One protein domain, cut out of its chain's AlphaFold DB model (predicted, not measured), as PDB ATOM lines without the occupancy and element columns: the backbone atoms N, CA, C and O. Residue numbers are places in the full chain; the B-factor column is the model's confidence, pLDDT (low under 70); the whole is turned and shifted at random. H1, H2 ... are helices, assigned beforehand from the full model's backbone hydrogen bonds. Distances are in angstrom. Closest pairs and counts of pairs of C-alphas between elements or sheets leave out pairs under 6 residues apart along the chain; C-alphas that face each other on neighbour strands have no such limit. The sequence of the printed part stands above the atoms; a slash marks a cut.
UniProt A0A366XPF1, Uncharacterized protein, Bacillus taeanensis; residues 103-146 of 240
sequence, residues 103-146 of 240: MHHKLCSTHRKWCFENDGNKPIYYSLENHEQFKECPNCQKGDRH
ATOM      1  N   MET A 103      24.442 -38.443  -1.357       92.88
ATOM      2  CA  MET A 103      25.153 -39.285  -0.406       92.88
ATOM      3  C   MET A 103      25.057 -38.670   0.989       92.88
ATOM      4  O   MET A 103      25.658 -37.635   1.257       92.88
ATOM      5  N   HIS A 104      24.324 -39.313   1.896       93.19
ATOM      6  CA  HIS A 104      24.073 -38.778   3.239       93.19
ATOM      7  C   HIS A 104      24.651 -39.629   4.376       93.19
ATOM      8  O   HIS A 104      24.576 -39.209   5.532       93.19
ATOM      9  N   HIS A 105      25.226 -40.800   4.080       94.81
ATOM     10  CA  HIS A 105      25.936 -41.605   5.077       94.81
ATOM     11  C   HIS A 105      27.294 -40.990   5.425       94.81
ATOM     12  O   HIS A 105      27.911 -40.298   4.610       94.81
ATOM     13  N   LYS A 106      27.789 -41.270   6.632       94.81
ATOM     14  CA  LYS A 106      29.135 -40.867   7.055       94.81
ATOM     15  C   LYS A 106      30.202 -41.453   6.119       94.81
ATOM     16  O   LYS A 106      30.286 -42.665   5.947       94.81
ATOM     17  N   LEU A 107      31.054 -40.598   5.549       94.62
ATOM     18  CA  LEU A 107      32.127 -41.045   4.657       94.62
ATOM     19  C   LEU A 107      33.230 -41.775   5.437       94.62
ATOM     20  O   LEU A 107      33.586 -41.377   6.552       94.62
ATOM     21  N   CYS A 108      33.831 -42.792   4.813       94.31
ATOM     22  CA  CYS A 108      35.046 -43.420   5.325       94.31
ATOM     23  C   CYS A 108      36.227 -42.429   5.319       94.31
ATOM     24  O   CYS A 108      36.205 -41.410   4.621       94.31
ATOM     25  N   SER A 109      37.278 -42.722   6.089       93.25
ATOM     26  CA  SER A 109      38.461 -41.852   6.203       93.25
ATOM     27  C   SER A 109      39.102 -41.550   4.844       93.25
ATOM     28  O   SER A 109      39.431 -40.394   4.580       93.25
ATOM     29  N   THR A 110      39.199 -42.553   3.968       94.19
ATOM     30  CA  THR A 110      39.742 -42.422   2.610       94.19
ATOM     31  C   THR A 110      38.947 -41.422   1.777       94.19
ATOM     32  O   THR A 110      39.518 -40.450   1.290       94.19
ATOM     33  N   HIS A 111      37.625 -41.582   1.666       93.94
ATOM     34  CA  HIS A 111      36.796 -40.666   0.876       93.94
ATOM     35  C   HIS A 111      36.684 -39.278   1.506       93.94
ATOM     36  O   HIS A 111      36.648 -38.275   0.796       93.94
ATOM     37  N   ARG A 112      36.705 -39.185   2.840       90.94
ATOM     38  CA  ARG A 112      36.749 -37.896   3.533       90.94
ATOM     39  C   ARG A 112      38.042 -37.132   3.228       90.94
ATOM     40  O   ARG A 112      37.983 -35.923   3.012       90.94
ATOM     41  N   LYS A 113      39.187 -37.823   3.206       90.31
ATOM     42  CA  LYS A 113      40.484 -37.249   2.814       90.31
ATOM     43  C   LYS A 113      40.478 -36.856   1.336       90.31
ATOM     44  O   LYS A 113      40.832 -35.727   1.014       90.31
ATOM     45  N   TRP A 114      39.957 -37.728   0.475       91.81
ATOM     46  CA  TRP A 114      39.814 -37.466  -0.954       91.81
ATOM     47  C   TRP A 114      39.016 -36.184  -1.236       91.81
ATOM     48  O   TRP A 114      39.455 -35.372  -2.046       91.81
ATOM     49  N   CYS A 115      37.899 -35.946  -0.530       90.56
ATOM     50  CA  CYS A 115      37.111 -34.712  -0.685       90.56
ATOM     51  C   CYS A 115      37.955 -33.463  -0.392       90.56
ATOM     52  O   CYS A 115      37.878 -32.474  -1.111       90.56
ATOM     53  N   PHE A 116      38.777 -33.510   0.661       83.94
ATOM     54  CA  PHE A 116      39.650 -32.395   1.030       83.94
ATOM     55  C   PHE A 116      40.724 -32.124  -0.034       83.94
ATOM     56  O   PHE A 116      41.020 -30.967  -0.323       83.94
ATOM     57  N   GLU A 117      41.283 -33.177  -0.629       87.88
ATOM     58  CA  GLU A 117      42.350 -33.075  -1.631       87.88
ATOM     59  C   GLU A 117      41.832 -32.645  -3.010       87.88
ATOM     60  O   GLU A 117      42.481 -31.844  -3.679       87.88
ATOM     61  N   ASN A 118      40.654 -33.122  -3.423       87.50
ATOM     62  CA  ASN A 118      40.152 -32.946  -4.791       87.50
ATOM     63  C   ASN A 118      39.166 -31.780  -4.935       87.50
ATOM     64  O   ASN A 118      39.183 -31.071  -5.940       87.50
ATOM     65  N   ASP A 119      38.326 -31.530  -3.926       85.50
ATOM     66  CA  ASP A 119      37.359 -30.424  -3.958       85.50
ATOM     67  C   ASP A 119      37.878 -29.154  -3.263       85.50
ATOM     68  O   ASP A 119      37.221 -28.104  -3.283       85.50
ATOM     69  N   GLY A 120      39.079 -29.223  -2.683       78.06
ATOM     70  CA  GLY A 120      39.768 -28.111  -2.041       78.06
ATOM     71  C   GLY A 120      38.932 -27.470  -0.930       78.06
ATOM     72  O   GLY A 120      38.597 -28.095   0.073       78.06
ATOM     73  N   ASN A 121      38.588 -26.189  -1.102       72.19
ATOM     74  CA  ASN A 121      37.841 -25.410  -0.105       72.19
ATOM     75  C   ASN A 121      36.313 -25.465  -0.274       72.19
ATOM     76  O   ASN A 121      35.604 -24.721   0.411       72.19
ATOM     77  N   LYS A 122      35.784 -26.287  -1.190       80.25
ATOM     78  CA  LYS A 122      34.331 -26.417  -1.345       80.25
ATOM     79  C   LYS A 122      33.714 -27.054  -0.084       80.25
ATOM     80  O   LYS A 122      34.361 -27.863   0.583       80.25
ATOM     81  N   PRO A 123      32.464 -26.707   0.274       81.00
ATOM     82  CA  PRO A 123      31.756 -27.383   1.359       81.00
ATOM     83  C   PRO A 123      31.616 -28.879   1.071       81.00
ATOM     84  O   PRO A 123      31.391 -29.248  -0.077       81.00
ATOM     85  N   ILE A 124      31.640 -29.727   2.104       86.94
ATOM     86  CA  ILE A 124      31.485 -31.186   1.943       86.94
ATOM     87  C   ILE A 124      30.212 -31.564   1.171       86.94
ATOM     88  O   ILE A 124      30.220 -32.514   0.398       86.94
ATOM     89  N   TYR A 125      29.140 -30.776   1.300       89.06
ATOM     90  CA  TYR A 125      27.895 -30.974   0.554       89.06
ATOM     91  C   TYR A 125      28.069 -30.878  -0.963       89.06
ATOM     92  O   TYR A 125      27.312 -31.505  -1.687       89.06
ATOM     93  N   TYR A 126      29.074 -30.145  -1.457       88.81
ATOM     94  CA  TYR A 126      29.429 -30.194  -2.873       88.81
ATOM     95  C   TYR A 126      29.862 -31.607  -3.261       88.81
ATOM     96  O   TYR A 126      29.334 -32.165  -4.218       88.81
ATOM     97  N   SER A 127      30.776 -32.205  -2.498       91.56
ATOM     98  CA  SER A 127      31.283 -33.543  -2.782       91.56
ATOM     99  C   SER A 127      30.163 -34.583  -2.745       91.56
ATOM    100  O   SER A 127      30.046 -35.408  -3.643       91.56
ATOM    101  N   LEU A 128      29.292 -34.501  -1.737       91.75
ATOM    102  CA  LEU A 128      28.180 -35.436  -1.539       91.75
ATOM    103  C   LEU A 128      27.107 -35.378  -2.642       91.75
ATOM    104  O   LEU A 128      26.366 -36.343  -2.812       91.75
ATOM    105  N   GLU A 129      27.023 -34.266  -3.377       90.44
ATOM    106  CA  GLU A 129      26.071 -34.063  -4.479       90.44
ATOM    107  C   GLU A 129      26.630 -34.440  -5.861       90.44
ATOM    108  O   GLU A 129      25.860 -34.747  -6.778       90.44
ATOM    109  N   ASN A 130      27.956 -34.388  -6.025       89.75
ATOM    110  CA  ASN A 130      28.610 -34.463  -7.337       89.75
ATOM    111  C   ASN A 130      29.439 -35.735  -7.557       89.75
ATOM    112  O   ASN A 130      29.785 -36.017  -8.698       89.75
ATOM    113  N   HIS A 131      29.734 -36.504  -6.506       88.50
ATOM    114  CA  HIS A 131      30.615 -37.673  -6.589       88.50
ATOM    115  C   HIS A 131      29.860 -38.956  -6.250       88.50
ATOM    116  O   HIS A 131      29.670 -39.309  -5.083       88.50
ATOM    117  N   GLU A 132      29.403 -39.655  -7.287       86.00
ATOM    118  CA  GLU A 132      28.580 -40.861  -7.138       86.00
ATOM    119  C   GLU A 132      29.372 -42.067  -6.622       86.00
ATOM    120  O   GLU A 132      28.782 -42.921  -5.962       86.00
ATOM    121  N   GLN A 133      30.707 -42.076  -6.765       86.62
ATOM    122  CA  GLN A 133      31.562 -43.168  -6.275       86.62
ATOM    123  C   GLN A 133      31.427 -43.425  -4.763       86.62
ATOM    124  O   GLN A 133      31.721 -44.512  -4.265       86.62
ATOM    125  N   PHE A 134      30.948 -42.444  -3.988       91.12
ATOM    126  CA  PHE A 134      30.700 -42.639  -2.559       91.12
ATOM    127  C   PHE A 134      29.522 -43.579  -2.283       91.12
ATOM    128  O   PHE A 134      29.515 -44.246  -1.245       91.12
ATOM    129  N   LYS A 135      28.543 -43.643  -3.196       86.62
ATOM    130  CA  LYS A 135      27.390 -44.547  -3.095       86.62
ATOM    131  C   LYS A 135      27.804 -46.005  -3.267       86.62
ATOM    132  O   LYS A 135      27.285 -46.873  -2.577       86.62
ATOM    133  N   GLU A 136      28.787 -46.246  -4.122       91.12
ATOM    134  CA  GLU A 136      29.291 -47.584  -4.437       91.12
ATOM    135  C   GLU A 136      30.258 -48.116  -3.372       91.12
ATOM    136  O   GLU A 136      30.468 -49.320  -3.263       91.12
ATOM    137  N   CYS A 137      30.845 -47.239  -2.549       93.81
ATOM    138  CA  CYS A 137      31.809 -47.642  -1.532       93.81
ATOM    139  C   CYS A 137      31.140 -48.392  -0.359       93.81
ATOM    140  O   CYS A 137      30.453 -47.752   0.451       93.81
ATOM    141  N   PRO A 138      31.445 -49.689  -0.131       94.44
ATOM    142  CA  PRO A 138      30.829 -50.463   0.949       94.44
ATOM    143  C   PRO A 138      31.120 -49.892   2.341       94.44
ATOM    144  O   PRO A 138      30.283 -49.948   3.236       94.44
ATOM    145  N   ASN A 139      32.302 -49.298   2.532       95.00
ATOM    146  CA  ASN A 139      32.679 -48.693   3.810       95.00
ATOM    147  C   ASN A 139      31.910 -47.399   4.098       95.00
ATOM    148  O   ASN A 139      31.643 -47.108   5.258       95.00
ATOM    149  N   CYS A 140      31.553 -46.624   3.070       93.12
ATOM    150  CA  CYS A 140      30.727 -45.433   3.255       93.12
ATOM    151  C   CYS A 140      29.253 -45.799   3.483       93.12
ATOM    152  O   CYS A 140      28.589 -45.122   4.260       93.12
ATOM    153  N   GLN A 141      28.753 -46.876   2.865       92.06
ATOM    154  CA  GLN A 141      27.375 -47.347   3.080       92.06
ATOM    155  C   GLN A 141      27.134 -47.894   4.493       92.06
ATOM    156  O   GLN A 141      26.020 -47.821   4.997       92.06
ATOM    157  N   LYS A 142      28.178 -48.390   5.165       92.56
ATOM    158  CA  LYS A 142      28.121 -48.786   6.584       92.56
ATOM    159  C   LYS A 142      28.095 -47.599   7.556       92.56
ATOM    160  O   LYS A 142      27.913 -47.806   8.752       92.56
ATOM    161  N   GLY A 143      28.366 -46.382   7.081       88.44
ATOM    162  CA  GLY A 143      28.379 -45.187   7.919       88.44
ATOM    163  C   GLY A 143      26.980 -44.810   8.407       88.44
ATOM    164  O   GLY A 143      25.987 -45.207   7.812       88.44
ATOM    165  N   ASP A 144      26.897 -43.996   9.460       91.62
ATOM    166  CA  ASP A 144      25.608 -43.568  10.018       91.62
ATOM    167  C   ASP A 144      24.729 -42.905   8.943       91.62
ATOM    168  O   ASP A 144      25.160 -41.955   8.276       91.62
ATOM    169  N   ARG A 145      23.495 -43.393   8.764       93.12
ATOM    170  CA  ARG A 145      22.508 -42.799   7.847       93.12
ATOM    171  C   ARG A 145      22.154 -41.381   8.304       93.12
ATOM    172  O   ARG A 145      22.154 -41.079   9.495       93.12
ATOM    173  N   HIS A 146      21.873 -40.499   7.345       94.69
ATOM    174  CA  HIS A 146      21.580 -39.079   7.573       94.69
ATOM    175  C   HIS A 146      22.670 -38.285   8.319       94.69
ATOM    176  O   HIS A 146      22.404 -37.189   8.813       94.69
TER     177      HIS A 146
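This is residues 103 to 146 of the 240 residues of an uncharacterized protein of Bacillus taeanensis (UniProt A0A366XPF1). Four short helices, none of them clearly touching another, are folded into one small unit: H1, the longest, lies along one side, and across from it the chain passes through H2, about perpendicular to H1, and then through the small H3 and H4 toward the other end. The unnamed end stretches, residues 103 to 108 and 142 to 146, lie at the H4 end. The 44 printed residues hold H1, H2, H3 and H4 in that order, with no named strand; the class is all helix. The whole is compact, radius of gyration of the C-alphas 9.5 A, spans 26 by 17 by 15 A.

H1, residues 109 to 118, is close but not clearly touching H2, residues 124 to 130: the closest C-alphas, Cys 115 and Ser 127, are 6.3 A apart, and the lines stand at 82 degrees. H3, residues 133 to 136, is close but not clearly touching H1, closest C-alphas His 111 and Phe 134 at 7.3 A. H4, residues 138 to 141, is close but not clearly touching H3, closest C-alphas Phe 134 and Cys 140 at 6.5 A. H1 and H4 are near each other, with 7 pairs of C-alphas within 10 A; H2 and H4 are apart. In H1 and H2 every O i to N i+4 pair is within hydrogen-bond range; H3 and H4 are too short for such a pair.

H1 spans 14.2 A from C-alpha 109 at (38.461, -41.852, 6.203), and H2 10.3 A. H4 ends at C-alpha 141, (27.375, -47.347, 3.080).

The C-alphas farthest apart, Asn 121 and Lys 142, are 26.2 A apart. The printed part has no cut, the three links between helices are tight, and no printed residue is under 70 in pLDDT.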